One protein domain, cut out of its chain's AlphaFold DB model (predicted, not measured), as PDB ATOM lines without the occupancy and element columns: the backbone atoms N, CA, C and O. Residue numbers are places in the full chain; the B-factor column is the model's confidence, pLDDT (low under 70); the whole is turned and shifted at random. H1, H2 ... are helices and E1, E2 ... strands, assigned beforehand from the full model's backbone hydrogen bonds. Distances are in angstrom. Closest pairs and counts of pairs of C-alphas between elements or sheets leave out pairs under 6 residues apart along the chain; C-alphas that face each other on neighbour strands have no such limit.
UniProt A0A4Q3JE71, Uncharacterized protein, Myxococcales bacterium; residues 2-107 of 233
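This is residues 2 to 107 of the 233 residues of an uncharacterized protein of Myxococcales bacterium (UniProt A0A4Q3JE71). A small sheet of three parallel strands, in the order E1, E2, E3, has H4 packed along one face, and H5 packs on H4 at a steep angle. H1 sits away from this body at one end of the long axis. The printed part has 106 residues with five named helices and three named strands, H1 E1 H2 H3 E2 H4 E3 H5, a mixed class with under half of the residues in named elements. It is compact, with a radius of gyration of the C-alphas of 14.8 A, yet elongated, 48 by 27 by 26 A.

Begin with E2, residues 40 to 44, the inner strand between edge strands E1, residues 17 to 20, and E3, residues 84 to 86. Within hydrogen-bond range are N 41 and O 17 at 2.7 A, and N 84 and O 41 at 2.9 A. H4, residues 69 to 80, is over E3 at a height over the sheet of 10.2 A, making two layers, helix on sheet; the closest C-alphas, Leu 78 and Val 85, are 6.4 A apart. H5, residues 92 to 101, touches residues 71 to 76 of H4 at a steep tilt of 53 degrees; C-alphas 72 and 101 are closest, 6.4 A. H2, residues 22 to 25, only grazes the sheet; H3, residues 29 to 33, is close but not clearly touching H4, C-alphas 29 and 74 being closest, 6.8 A. E1, H2 H3, E2 and E2, H4, E3 are strand-helix-strand units, parallel neighbour strands joined through helices, with right-handed crossovers. H1, residues 2 to 9, touches no helix. Every O i to N i+4 pair is within hydrogen-bond range in H1 and H4, 5 of 6 in H5 and 0 of 1 in H3, where 2 of 2 O i to N i+3 pairs are; H2 is too short.

Find C-alpha 2 at (38.023, 41.612, -7.026), where H1 begins. H4 runs 16.6 A from C-alpha 69 at (31.394, 45.694, 27.483); H5 runs 15.1 A to C-alpha 101 at (29.895, 51.906, 19.458). E2 spans 11.3 A.

The C-alphas farthest apart are Ala 10 and Glu 64, 47.9 A. The printed part has no cut, E2 to H4 is a long link of 24 residues, and no printed residue is under 70 in pLDDT.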
ATOM      1  N   ALA A   2      37.428  42.127  -5.784       91.50
ATOM      2  CA  ALA A   2      38.023  41.612  -7.026       91.50
ATOM      3  C   ALA A   2      37.767  40.111  -7.261       91.50
ATOM      4  O   ALA A   2      37.418  39.720  -8.373       91.50
ATOM      5  N   ASP A   3      37.859  39.288  -6.214       92.06
ATOM      6  CA  ASP A   3      37.671  37.836  -6.325       92.06
ATOM      7  C   ASP A   3      36.248  37.453  -6.722       92.06
ATOM      8  O   ASP A   3      36.062  36.635  -7.620       92.06
ATOM      9  N   TYR A   4      35.244  38.116  -6.139       93.62
ATOM     10  CA  TYR A   4      33.847  37.956  -6.544       93.62
ATOM     11  C   TYR A   4      33.656  38.284  -8.033       93.62
ATOM     12  O   TYR A   4      33.071  37.494  -8.773       93.62
ATOM     13  N   ARG A   5      34.200  39.420  -8.498       93.69
ATOM     14  CA  ARG A   5      34.113  39.825  -9.912       93.69
ATOM     15  C   ARG A   5      34.801  38.818 -10.838       93.69
ATOM     16  O   ARG A   5      34.228  38.456 -11.861       93.69
ATOM     17  N   ARG A   6      35.977  38.309 -10.455       95.56
ATOM     18  CA  ARG A   6      36.712  37.276 -11.205       95.56
ATOM     19  C   ARG A   6      35.954  35.948 -11.256       95.56
ATOM     20  O   ARG A   6      35.915  35.315 -12.307       95.56
ATOM     21  N   ALA A   7      35.337  35.527 -10.152       96.19
ATOM     22  CA  ALA A   7      34.501  34.330 -10.115       96.19
ATOM     23  C   ALA A   7      33.302  34.472 -11.062       96.19
ATOM     24  O   ALA A   7      33.090  33.610 -11.911       96.19
ATOM     25  N   ARG A   8      32.589  35.604 -10.992       94.94
ATOM     26  CA  ARG A   8      31.438  35.895 -11.860       94.94
ATOM     27  C   ARG A   8      31.806  35.960 -13.339       94.94
ATOM     28  O   ARG A   8      31.103  35.358 -14.142       94.94
ATOM     29  N   ALA A   9      32.906  36.626 -13.695       96.75
ATOM     30  CA  ALA A   9      33.392  36.688 -15.078       96.75
ATOM     31  C   ALA A   9      33.735  35.299 -15.646       96.75
ATOM     32  O   ALA A   9      33.600  35.068 -16.841       96.75
ATOM     33  N   ALA A  10      34.130  34.362 -14.780       97.62
ATOM     34  CA  ALA A  10      34.400  32.974 -15.135       97.62
ATOM     35  C   ALA A  10      33.158  32.058 -15.057       97.62
ATOM     36  O   ALA A  10      33.314  30.841 -15.088       97.62
ATOM     37  N   GLY A  11      31.948  32.601 -14.878       97.12
ATOM     38  CA  GLY A  11      30.721  31.805 -14.739       97.12
ATOM     39  C   GLY A  11      30.643  30.973 -13.451       97.12
ATOM     40  O   GLY A  11      29.861  30.032 -13.380       97.12
ATOM     41  N   ARG A  12      31.449  31.298 -12.430       97.31
ATOM     42  CA  ARG A  12      31.512  30.574 -11.151       97.31
ATOM     43  C   ARG A  12      30.702  31.264 -10.054       97.31
ATOM     44  O   ARG A  12      30.453  32.473 -10.095       97.31
ATOM     45  N   HIS A  13      30.344  30.493  -9.030       93.56
ATOM     46  CA  HIS A  13      29.768  31.021  -7.796       93.56
ATOM     47  C   HIS A  13      30.838  31.709  -6.940       93.56
ATOM     48  O   HIS A  13      31.972  31.243  -6.846       93.56
ATOM     49  N   GLY A  14      30.461  32.827  -6.318       94.25
ATOM     50  CA  GLY A  14      31.239  33.459  -5.258       94.25
ATOM     51  C   GLY A  14      30.637  33.093  -3.907       94.25
ATOM     52  O   GLY A  14      29.423  33.191  -3.743       94.25
ATOM     53  N   ALA A  15      31.479  32.693  -2.961       94.56
ATOM     54  CA  ALA A  15      31.085  32.423  -1.587       94.56
ATOM     55  C   ALA A  15      31.789  33.414  -0.660       94.56
ATOM     56  O   ALA A  15      32.974  33.698  -0.832       94.56
ATOM     57  N   PHE A  16      31.051  33.934   0.314       95.50
ATOM     58  CA  PHE A  16      31.590  34.786   1.365       95.50
ATOM     59  C   PHE A  16      31.492  34.041   2.691       95.50
ATOM     60  O   PHE A  16      30.428  33.528   3.031       95.50
ATOM     61  N   ILE A  17      32.595  33.983   3.433       96.12
ATOM     62  CA  ILE A  17      32.648  33.266   4.708       96.12
ATOM     63  C   ILE A  17      32.089  34.180   5.800       96.12
ATOM     64  O   ILE A  17      32.432  35.357   5.864       96.12
ATOM     65  N   GLY A  18      31.227  33.656   6.663       96.44
ATOM     66  CA  GLY A  18      30.701  34.386   7.811       96.44
ATOM     67  C   GLY A  18      30.530  33.469   9.010       96.44
ATOM     68  O   GLY A  18      30.357  32.264   8.848       96.44
ATOM     69  N   VAL A  19      30.560  34.053  10.204       97.12
ATOM     70  CA  VAL A  19      30.281  33.345  11.459       97.12
ATOM     71  C   VAL A  19      28.945  33.831  12.000       97.12
ATOM     72  O   VAL A  19      28.742  35.033  12.167       97.12
ATOM     73  N   GLN A  20      28.021  32.911  12.259       96.12
ATOM     74  CA  GLN A  20      26.744  33.222  12.896       96.12
ATOM     75  C   GLN A  20      26.823  32.835  14.374       96.12
ATOM     76  O   GLN A  20      26.903  31.656  14.704       96.12
ATOM     77  N   GLY A  21      26.830  33.840  15.253       95.50
ATOM     78  CA  GLY A  21      27.009  33.675  16.692       95.50
ATOM     79  C   GLY A  21      28.428  34.024  17.136       95.50
ATOM     80  O   GLY A  21      29.363  33.237  16.992       95.50
ATOM     81  N   GLY A  22      28.579  35.202  17.742       95.44
ATOM     82  CA  GLY A  22      29.842  35.692  18.286       95.44
ATOM     83  C   GLY A  22      30.348  34.879  19.477       95.44
ATOM     84  O   GLY A  22      31.499  35.049  19.867       95.44
ATOM     85  N   ASN A  23      29.546  33.949  20.010       91.88
ATOM     86  CA  ASN A  23      29.969  32.933  20.981       91.88
ATOM     87  C   ASN A  23      31.284  32.246  20.584       91.88
ATOM     88  O   ASN A  23      32.103  31.940  21.440       91.88
ATOM     89  N   ALA A  24      31.534  32.081  19.279       93.31
ATOM     90  CA  ALA A  24      32.794  31.547  18.763       93.31
ATOM     91  C   ALA A  24      34.047  32.336  19.209       93.31
ATOM     92  O   ALA A  24      35.147  31.790  19.203       93.31
ATOM     93  N   PHE A  25      33.887  33.602  19.602       94.12
ATOM     94  CA  PHE A  25      34.963  34.520  19.983       94.12
ATOM     95  C   PHE A  25      34.859  35.018  21.431       94.12
ATOM     96  O   PHE A  25      35.757  35.711  21.903       94.12
ATOM     97  N   GLU A  26      33.798  34.673  22.166       92.31
ATOM     98  CA  GLU A  26      33.491  35.279  23.474       92.31
ATOM     99  C   GLU A  26      34.504  34.954  24.584       92.31
ATOM    100  O   GLU A  26      34.504  35.584  25.641       92.31
ATOM    101  N   HIS A  27      35.366  33.963  24.362       93.94
ATOM    102  CA  HIS A  27      36.428  33.589  25.292       93.94
ATOM    103  C   HIS A  27      37.778  34.227  24.963       93.94
ATOM    104  O   HIS A  27      38.650  34.241  25.829       93.94
ATOM    105  N   ASP A  28      37.963  34.737  23.741       93.31
ATOM    106  CA  ASP A  28      39.241  35.282  23.293       93.31
ATOM    107  C   ASP A  28      39.090  36.129  22.016       93.31
ATOM    108  O   ASP A  28      39.178  35.638  20.886       93.31
ATOM    109  N   LEU A  29      38.914  37.442  22.192       92.56
ATOM    110  CA  LEU A  29      38.865  38.390  21.073       92.56
ATOM    111  C   LEU A  29      40.215  38.526  20.340       92.56
ATOM    112  O   LEU A  29      40.249  38.976  19.195       92.56
ATOM    113  N   GLY A  30      41.325  38.078  20.937       91.12
ATOM    114  CA  GLY A  30      42.626  37.984  20.269       91.12
ATOM    115  C   GLY A  30      42.668  36.900  19.185       91.12
ATOM    116  O   GLY A  30      43.658  36.763  18.468       91.12
ATOM    117  N   ALA A  31      41.606  36.100  19.020       89.44
ATOM    118  CA  ALA A  31      41.471  35.163  17.902       89.44
ATOM    119  C   ALA A  31      41.570  35.859  16.536       89.44
ATOM    120  O   ALA A  31      42.193  35.312  15.628       89.44
ATOM    121  N   PHE A  32      41.056  37.088  16.403       90.50
ATOM    122  CA  PHE A  32      41.119  37.862  15.155       90.50
ATOM    123  C   PHE A  32      42.539  38.274  14.733       90.50
ATOM    124  O   PHE A  32      42.721  38.743  13.612       90.50
ATOM    125  N   ASP A  33      43.535  38.114  15.607       89.81
ATOM    126  CA  ASP A  33      44.939  38.404  15.302       89.81
ATOM    127  C   ASP A  33      45.734  37.140  14.922       89.81
ATOM    128  O   ASP A  33      46.896  37.232  14.534       89.81
ATOM    129  N   ARG A  34      45.117  35.952  15.007       88.81
ATOM    130  CA  ARG A  34      45.770  34.649  14.773       88.81
ATOM    131  C   ARG A  34      45.513  34.043  13.395       88.81
ATOM    132  O   ARG A  34      46.108  33.021  13.063       88.81
ATOM    133  N   PHE A  35      44.648  34.650  12.593       88.50
ATOM    134  CA  PHE A  35      44.389  34.242  11.216       88.50
ATOM    135  C   PHE A  35      44.161  35.467  10.334       88.50
ATOM    136  O   PHE A  35      43.989  36.584  10.826       88.50
ATOM    137  N   ASP A  36      44.139  35.255   9.018       90.31
ATOM    138  CA  ASP A  36      43.773  36.308   8.078       90.31
ATOM    139  C   ASP A  36      42.278  36.642   8.206       90.31
ATOM    140  O   ASP A  36      41.406  36.040   7.574       90.31
ATOM    141  N   ALA A  37      41.987  37.625   9.054       87.50
ATOM    142  CA  ALA A  37      40.644  38.113   9.329       87.50
ATOM    143  C   ALA A  37      39.944  38.690   8.081       87.50
ATOM    144  O   ALA A  37      38.718  38.822   8.073       87.50
ATOM    145  N   SER A  38      40.682  38.983   6.999       85.75
ATOM    146  CA  SER A  38      40.096  39.427   5.731       85.75
ATOM    147  C   SER A  38      39.262  38.342   5.039       85.75
ATOM    148  O   SER A  38      38.381  38.671   4.242       85.75
ATOM    149  N   LEU A  39      39.465  37.067   5.401       91.56
ATOM    150  CA  LEU A  39      38.673  35.938   4.912       91.56
ATOM    151  C   LEU A  39      37.232  35.947   5.441       91.56
ATOM    152  O   LEU A  39      36.331  35.452   4.765       91.56
ATOM    153  N   LEU A  40      36.996  36.503   6.633       95.56
ATOM    154  CA  LEU A  40      35.662  36.583   7.228       95.56
ATOM    155  C   LEU A  40      34.954  37.844   6.765       95.56
ATOM    156  O   LEU A  40      35.359  38.939   7.131       95.56
ATOM    157  N   LEU A  41      33.847  37.704   6.036       97.06
ATOM    158  CA  LEU A  41      33.013  38.823   5.617       97.06
ATOM    159  C   LEU A  41      32.288  39.471   6.800       97.06
ATOM    160  O   LEU A  41      32.246  40.698   6.871       97.06
ATOM    161  N   ARG A  42      31.701  38.656   7.683       97.62
ATOM    162  CA  ARG A  42      30.775  39.089   8.740       97.62
ATOM    163  C   ARG A  42      30.869  38.229   9.998       97.62
ATOM    164  O   ARG A  42      31.217  37.047   9.913       97.62
ATOM    165  N   VAL A  43      30.435  38.799  11.119       98.25
ATOM    166  CA  VAL A  43      30.131  38.078  12.361       98.25
ATOM    167  C   VAL A  43      28.773  38.545  12.892       98.25
ATOM    168  O   VAL A  43      28.578  39.739  13.117       98.25
ATOM    169  N   THR A  44      27.842  37.613  13.110       98.31
ATOM    170  CA  THR A  44      26.598  37.892  13.847       98.31
ATOM    171  C   THR A  44      26.903  37.914  15.341       98.31
ATOM    172  O   THR A  44      27.406  36.917  15.855       98.31
ATOM    173  N   LEU A  45      26.613  39.014  16.044       97.81
ATOM    174  CA  LEU A  45      27.065  39.221  17.433       97.81
ATOM    175  C   LEU A  45      26.576  38.136  18.406       97.81
ATOM    176  O   LEU A  45      27.345  37.639  19.224       97.81
ATOM    177  N   VAL A  46      25.316  37.730  18.275       96.06
ATOM    178  CA  VAL A  46      24.679  36.651  19.045       96.06
ATOM    179  C   VAL A  46      23.810  35.808  18.115       96.06
ATOM    180  O   VAL A  46      23.490  36.238  17.008       96.06
ATOM    181  N   HIS A  47      23.431  34.603  18.539       94.94
ATOM    182  CA  HIS A  47      22.482  33.764  17.801       94.94
ATOM    183  C   HIS A  47      21.169  33.621  18.594       94.94
ATOM    184  O   HIS A  47      20.717  34.578  19.217       94.94
ATOM    185  N   LEU A  48      20.521  32.453  18.571       92.81
ATOM    186  CA  LEU A  48      19.295  32.169  19.330       92.81
ATOM    187  C   LEU A  48      19.509  32.038  20.847       92.81
ATOM    188  O   LEU A  48      18.528  31.943  21.582       92.81
ATOM    189  N   SER A  49      20.760  32.047  21.308       93.00
ATOM    190  CA  SER A  49      21.145  32.081  22.717       93.00
ATOM    191  C   SER A  49      21.915  33.360  23.042       93.00
ATOM    192  O   SER A  49      22.705  33.855  22.234       93.00
ATOM    193  N   SER A  50      21.680  33.881  24.247       94.31
ATOM    194  CA  SER A  50      22.507  34.932  24.840       94.31
ATOM    195  C   SER A  50      23.905  34.400  25.165       94.31
ATOM    196  O   SER A  50      24.127  33.191  25.273       94.31
ATOM    197  N   SER A  51      24.861  35.311  25.299       94.62
ATOM    198  CA  SER A  51      26.277  34.997  25.496       94.62
ATOM    199  C   SER A  51      26.939  36.032  26.404       94.62
ATOM    200  O   SER A  51      26.303  37.000  26.824       94.62
ATOM    201  N   LYS A  52      28.240  35.891  26.674       95.94
ATOM    202  CA  LYS A  52      29.014  36.930  27.370       95.94
ATOM    203  C   LYS A  52      29.059  38.246  26.598       95.94
ATOM    204  O   LYS A  52      29.409  39.266  27.184       95.94
ATOM    205  N   LEU A  53      28.732  38.237  25.305       97.12
ATOM    206  CA  LEU A  53      28.708  39.421  24.447       97.12
ATOM    207  C   LEU A  53      27.412  40.218  24.599       97.12
ATOM    208  O   LEU A  53      27.427  41.440  24.464       97.12
ATOM    209  N   GLY A  54      26.291  39.554  24.878       96.25
ATOM    210  CA  GLY A  54      25.006  40.225  25.004       96.25
ATOM    211  C   GLY A  54      23.807  39.306  24.837       96.25
ATOM    212  O   GLY A  54      23.905  38.079  24.913       96.25
ATOM    213  N   VAL A  55      22.662  39.944  24.613       96.56
ATOM    214  CA  VAL A  55      21.342  39.324  24.718       96.56
ATOM    215  C   VAL A  55      20.702  39.093  23.345       96.56
ATOM    216  O   VAL A  55      20.743  39.952  22.460       96.56
ATOM    217  N   THR A  56      20.098  37.918  23.159       96.50
ATOM    218  CA  THR A  56      19.337  37.565  21.949       96.50
ATOM    219  C   THR A  56      17.923  38.161  21.964       96.50
ATOM    220  O   THR A  56      17.367  38.482  23.002       96.50
ATOM    221  N   SER A  57      17.297  38.299  20.801       94.50
ATOM    222  CA  SER A  57      15.868  38.616  20.665       94.50
ATOM    223  C   SER A  57      14.967  37.414  20.964       94.50
ATOM    224  O   SER A  57      13.775  37.597  21.207       94.50
ATOM    225  N   SER A  58      15.515  36.194  20.934       93.94
ATOM    226  CA  SER A  58      14.765  34.963  21.186       93.94
ATOM    227  C   SER A  58      14.178  34.953  22.603       93.94
ATOM    228  O   SER A  58      14.941  35.047  23.567       93.94
ATOM    229  N   PRO A  59      12.857  34.748  22.769       88.00
ATOM    230  CA  PRO A  59      12.230  34.651  24.089       88.00
ATOM    231  C   PRO A  59      12.840  33.551  24.970       88.00
ATOM    232  O   PRO A  59      12.906  33.700  26.185       88.00
ATOM    233  N   LEU A  60      13.327  32.465  24.359       85.06
ATOM    234  CA  LEU A  60      13.961  31.352  25.076       85.06
ATOM    235  C   LEU A  60      15.352  31.697  25.625       85.06
ATOM    236  O   LEU A  60      15.827  31.026  26.537       85.06
ATOM    237  N   GLY A  61      16.018  32.714  25.074       73.06
ATOM    238  CA  GLY A  61      17.361  33.124  25.485       73.06
ATOM    239  C   GLY A  61      17.392  34.311  26.449       73.06
ATOM    240  O   GLY A  61      18.484  34.797  26.746       73.06
ATOM    241  N   GLY A  62      16.223  34.769  26.913       71.94
ATOM    242  CA  GLY A  62      16.040  36.053  27.591       71.94
ATOM    243  C   GLY A  62      16.130  37.193  26.578       71.94
ATOM    244  O   GLY A  62      17.154  37.343  25.930       71.94
ATOM    245  N   SER A  63      15.059  37.968  26.404       74.44
ATOM    246  CA  SER A  63      14.994  39.064  25.420       74.44
ATOM    247  C   SER A  63      15.206  40.456  26.026       74.44
ATOM    248  O   SER A  63      15.204  41.457  25.302       74.44
ATOM    249  N   GLU A  64      15.404  40.525  27.344       81.12
ATOM    250  CA  GLU A  64      15.637  41.755  28.097       81.12
ATOM    251  C   GLU A  64      17.135  41.961  28.353       81.12
ATOM    252  O   GLU A  64      17.815  41.089  28.893       81.12
ATOM    253  N   GLY A  65      17.655  43.124  27.953       90.81
ATOM    254  CA  GLY A  65      19.070  43.486  28.060       90.81
ATOM    255  C   GLY A  65      19.736  43.715  26.705       90.81
ATOM    256  O   GLY A  65      19.119  43.554  25.651       90.81
ATOM    257  N   GLY A  66      21.000  44.134  26.727       95.94
ATOM    258  CA  GLY A  66      21.730  44.590  25.542       95.94
ATOM    259  C   GLY A  66      23.125  43.990  25.404       95.94
ATOM    260  O   GLY A  66      23.341  42.827  25.745       95.94
ATOM    261  N   LEU A  67      24.068  44.768  24.872       97.12
ATOM    262  CA  LEU A  67      25.467  44.338  24.802       97.12
ATOM    263  C   LEU A  67      26.168  44.518  26.151       97.12
ATOM    264  O   LEU A  67      25.943  45.495  26.874       97.12
ATOM    265  N   SER A  68      27.077  43.595  26.452       97.75
ATOM    266  CA  SER A  68      28.082  43.767  27.499       97.75
ATOM    267  C   SER A  68      29.249  44.623  26.997       97.75
ATOM    268  O   SER A  68      29.353  44.916  25.802       97.75
ATOM    269  N   ASP A  69      30.168  44.994  27.886       98.19
ATOM    270  CA  ASP A  69      31.394  45.694  27.483       98.19
ATOM    271  C   ASP A  69      32.264  44.838  26.557       98.19
ATOM    272  O   ASP A  69      32.767  45.340  25.556       98.19
ATOM    273  N   LEU A  70      32.310  43.522  26.791       98.06
ATOM    274  CA  LEU A  70      32.963  42.577  25.884       98.06
ATOM    275  C   LEU A  70      32.299  42.558  24.495       98.06
ATOM    276  O   LEU A  70      32.984  42.489  23.476       98.06
ATOM    277  N   GLY A  71      30.967  42.642  24.434       98.25
ATOM    278  CA  GLY A  71      30.233  42.763  23.173       98.25
ATOM    279  C   GLY A  71      30.545  44.062  22.432       98.25
ATOM    280  O   GLY A  71      30.734  44.050  21.215       98.25
ATOM    281  N   ARG A  72      30.659  45.178  23.161       98.69
ATOM    282  CA  ARG A  72      31.084  46.470  22.599       98.69
ATOM    283  C   ARG A  72      32.515  46.402  22.060       98.69
ATOM    284  O   ARG A  72      32.777  46.924  20.980       98.69
ATOM    285  N   ASP A  73      33.417  45.721  22.761       98.31
ATOM    286  CA  ASP A  73      34.794  45.506  22.307       98.31
ATOM    287  C   ASP A  73      34.861  44.639  21.049       98.31
ATOM    288  O   ASP A  73      35.616  44.957  20.126       98.31
ATOM    289  N   LEU A  74      34.018  43.605  20.950       98.06
ATOM    290  CA  LEU A  74      33.885  42.834  19.715       98.06
ATOM    291  C   LEU A  74      33.448  43.731  18.550       98.06
ATOM    292  O   LEU A  74      34.070  43.674  17.493       98.06
ATOM    293  N   VAL A  75      32.438  44.591  18.727       98.62
ATOM    294  CA  VAL A  75      31.998  45.526  17.671       98.62
ATOM    295  C   VAL A  75      33.155  46.406  17.188       98.62
ATOM    296  O   VAL A  75      33.384  46.505  15.983       98.62
ATOM    297  N   ARG A  76      33.936  46.992  18.106       98.38
ATOM    298  CA  ARG A  76      35.112  47.806  17.747       98.38
ATOM    299  C   ARG A  76      36.143  46.997  16.963       98.38
ATOM    300  O   ARG A  76      36.609  47.455  15.922       98.38
ATOM    301  N   ARG A  77      36.430  45.766  17.396       97.06
ATOM    302  CA  ARG A  77      37.369  44.877  16.701       97.06
ATOM    303  C   ARG A  77      36.893  44.509  15.295       97.06
ATOM    304  O   ARG A  77      37.707  44.452  14.374       97.06
ATOM    305  N   LEU A  78      35.596  44.272  15.103       97.56
ATOM    306  CA  LEU A  78      35.028  44.004  13.779       97.56
ATOM    307  C   LEU A  78      35.200  45.219  12.852       97.56
ATOM    308  O   LEU A  78      35.650  45.046  11.718       97.56
ATOM    309  N   ASN A  79      34.965  46.434  13.356       97.88
ATOM    310  CA  ASN A  79      35.179  47.679  12.607       97.88
ATOM    311  C   ASN A  79      36.645  47.881  12.210       97.88
ATOM    312  O   ASN A  79      36.936  48.184  11.052       97.88
ATOM    313  N   GLU A  80      37.586  47.658  13.131       96.19
ATOM    314  CA  GLU A  80      39.029  47.739  12.857       96.19
ATOM    315  C   GLU A  80      39.457  46.785  11.731       96.19
ATOM    316  O   GLU A  80      40.271  47.134  10.876       96.19
ATOM    317  N   LYS A  81      38.890  45.573  11.710       96.00
ATOM    318  CA  LYS A  81      39.206  44.535  10.718       96.00
ATOM    319  C   LYS A  81      38.347  44.623   9.450       96.00
ATOM    320  O   LYS A  81      38.506  43.786   8.556       96.00
ATOM    321  N   LYS A  82      37.450  45.615   9.348       96.62
ATOM    322  CA  LYS A  82      36.469  45.766   8.259       96.62
ATOM    323  C   LYS A  82      35.639  44.499   8.040       96.62
ATOM    324  O   LYS A  82      35.416  44.072   6.906       96.62
ATOM    325  N   ILE A  83      35.220  43.868   9.131       97.56
ATOM    326  CA  ILE A  83      34.301  42.730   9.152       97.56
ATOM    327  C   ILE A  83      32.920  43.273   9.503       97.56
ATOM    328  O   ILE A  83      32.784  44.054  10.437       97.56
ATOM    329  N   PHE A  84      31.886  42.860   8.771       98.50
ATOM    330  CA  PHE A  84      30.534  43.326   9.059       98.50
ATOM    331  C   PHE A  84      30.099  42.930  10.466       98.50
ATOM    332  O   PHE A  84      30.114  41.747  10.820       98.50
ATOM    333  N   VAL A  85      29.614  43.929  11.200       98.56
ATOM    334  CA  VAL A  85      28.746  43.741  12.356       98.56
ATOM    335  C   VAL A  85      27.368  43.357  11.825       98.56
ATOM    336  O   VAL A  85      26.669  44.175  11.220       98.56
ATOM    337  N   ASP A  86      27.005  42.089  12.002       98.81
ATOM    338  CA  ASP A  86      25.702  41.568  11.611       98.81
ATOM    339  C   ASP A  86      24.763  41.532  12.824       98.81
ATOM    340  O   ASP A  86      25.028  40.878  13.837       98.81
ATOM    341  N   LEU A  87      23.671  42.285  12.715       98.75
ATOM    342  CA  LEU A  87      22.706  42.551  13.781       98.75
ATOM    343  C   LEU A  87      21.492  41.612  13.719       98.75
ATOM    344  O   LEU A  87      20.488  41.840  14.392       98.75
ATOM    345  N   ALA A  88      21.548  40.552  12.912       98.25
ATOM    346  CA  ALA A  88      20.589  39.461  13.015       98.25
ATOM    347  C   ALA A  88      20.576  38.872  14.446       98.25
ATOM    348  O   ALA A  88      21.594  38.829  15.130       98.25
ATOM    349  N   HIS A  89      19.408  38.402  14.893       97.25
ATOM    350  CA  HIS A  89      19.147  37.778  16.204       97.25
ATOM    351  C   HIS A  89      19.303  38.636  17.461       97.25
ATOM    352  O   HIS A  89      18.700  38.265  18.461       97.25
ATOM    353  N   ILE A  90      20.056  39.734  17.465       97.69
ATOM    354  CA  ILE A  90      20.293  40.526  18.681       97.69
ATOM    355  C   ILE A  90      19.001  41.143  19.245       97.69
ATOM    356  O   ILE A  90      18.074  41.462  18.495       97.69
ATOM    357  N   SER A  91      18.923  41.305  20.569       97.12
ATOM    358  CA  SER A  91      17.812  42.004  21.224       97.12
ATOM    359  C   SER A  91      17.686  43.450  20.727       97.12
ATOM    360  O   SER A  91      18.634  44.036  20.201       97.12
ATOM    361  N   ARG A  92      16.523  44.083  20.929       96.50
ATOM    362  CA  ARG A  92      16.319  45.482  20.507       96.50
ATOM    363  C   ARG A  92      17.277  46.451  21.206       96.50
ATOM    364  O   ARG A  92      17.786  47.358  20.559       96.50
ATOM    365  N   GLN A  93      17.526  46.267  22.501       97.38
ATOM    366  CA  GLN A  93      18.490  47.097  23.223       97.38
ATOM    367  C   GLN A  93      19.915  46.830  22.723       97.38
ATOM    368  O   GLN A  93      20.628  47.775  22.399       97.38
ATOM    369  N   GLY A  94      20.299  45.559  22.557       98.00
ATOM    370  CA  GLY A  94      21.621  45.186  22.050       98.00
ATOM    371  C   GLY A  94      21.877  45.701  20.634       98.00
ATOM    372  O   GLY A  94      22.989  46.116  20.324       98.00
ATOM    373  N   PHE A  95      20.838  45.754  19.797       98.62
ATOM    374  CA  PHE A  95      20.887  46.366  18.473       98.62
ATOM    375  C   PHE A  95      21.380  47.816  18.557       98.62
ATOM    376  O   PHE A  95      22.355  48.170  17.901       98.62
ATOM    377  N   PHE A  96      20.741  48.653  19.380       98.62
ATOM    378  CA  PHE A  96      21.128  50.060  19.513       98.62
ATOM    379  C   PHE A  96      22.434  50.250  20.293       98.62
ATOM    380  O   PHE A  96      23.195  51.152  19.955       98.62
ATOM    381  N   ASP A  97      22.749  49.377  21.254       98.69
ATOM    382  CA  ASP A  97      24.057  49.364  21.919       98.69
ATOM    383  C   ASP A  97      25.196  49.111  20.924       98.69
ATOM    384  O   ASP A  97      26.228  49.778  20.986       98.69
ATOM    385  N   ALA A  98      25.009  48.167  19.993       98.69
ATOM    386  CA  ALA A  98      25.977  47.882  18.940       98.69
ATOM    387  C   ALA A  98      26.192  49.118  18.065       98.69
ATOM    388  O   ALA A  98      27.330  49.524  17.840       98.69
ATOM    389  N   LEU A  99      25.101  49.762  17.636       98.62
ATOM    390  CA  LEU A  99      25.168  50.982  16.830       98.62
ATOM    391  C   LEU A  99      25.822  52.157  17.565       98.62
ATOM    392  O   LEU A  99      26.453  52.991  16.920       98.62
ATOM    393  N   ALA A 100      25.698  52.229  18.892       98.62
ATOM    394  CA  ALA A 100      26.288  53.300  19.693       98.62
ATOM    395  C   ALA A 100      27.826  53.268  19.698       98.62
ATOM    396  O   ALA A 100      28.457  54.312  19.851       98.62
ATOM    397  N   VAL A 101      28.432  52.088  19.522       98.75
ATOM    398  CA  VAL A 101      29.895  51.906  19.458       98.75
ATOM    399  C   VAL A 101      30.400  51.557  18.054       98.75
ATOM    400  O   VAL A 101      31.597  51.334  17.867       98.75
ATOM    401  N   HIS A 102      29.499  51.498  17.072       98.75
ATOM    402  CA  HIS A 102      29.817  51.186  15.685       98.75
ATOM    403  C   HIS A 102      30.493  52.370  14.982       98.75
ATOM    404  O   HIS A 102      30.103  53.525  15.169       98.75
ATOM    405  N   ASP A 103      31.484  52.093  14.133       98.31
ATOM    406  CA  ASP A 103      32.097  53.099  13.267       98.31
ATOM    407  C   ASP A 103      31.073  53.565  12.227       98.31
ATOM    408  O   ASP A 103      30.741  52.851  11.282       98.31
ATOM    409  N   ARG A 104      30.583  54.798  12.386       97.88
ATOM    410  CA  ARG A 104      29.537  55.367  11.524       97.88
ATOM    411  C   ARG A 104      29.956  55.556  10.064       97.88
ATOM    412  O   ARG A 104      29.088  55.811   9.235       97.88
ATOM    413  N   SER A 105      31.248  55.460   9.745       97.31
ATOM    414  CA  SER A 105      31.735  55.478   8.360       97.31
ATOM    415  C   SER A 105      31.608  54.121   7.658       97.31
ATOM    416  O   SER A 105      31.747  54.048   6.436       97.31
ATOM    417  N   GLN A 106      31.324  53.051   8.409       98.31
ATOM    418  CA  GLN A 106      31.207  51.688   7.904       98.31
ATOM    419  C   GLN A 106      29.748  51.216   7.921       98.31
ATOM    420  O   GLN A 106      29.026  51.468   8.889       98.31
ATOM    421  N   PRO A 107      29.299  50.468   6.901       98.44
ATOM    422  CA  PRO A 107      27.951  49.924   6.900       98.44
ATOM    423  C   PRO A 107      27.773  48.759   7.873       98.44
ATOM    424  O   PRO A 107      28.668  47.938   8.065       98.44
TER     425      PRO A 107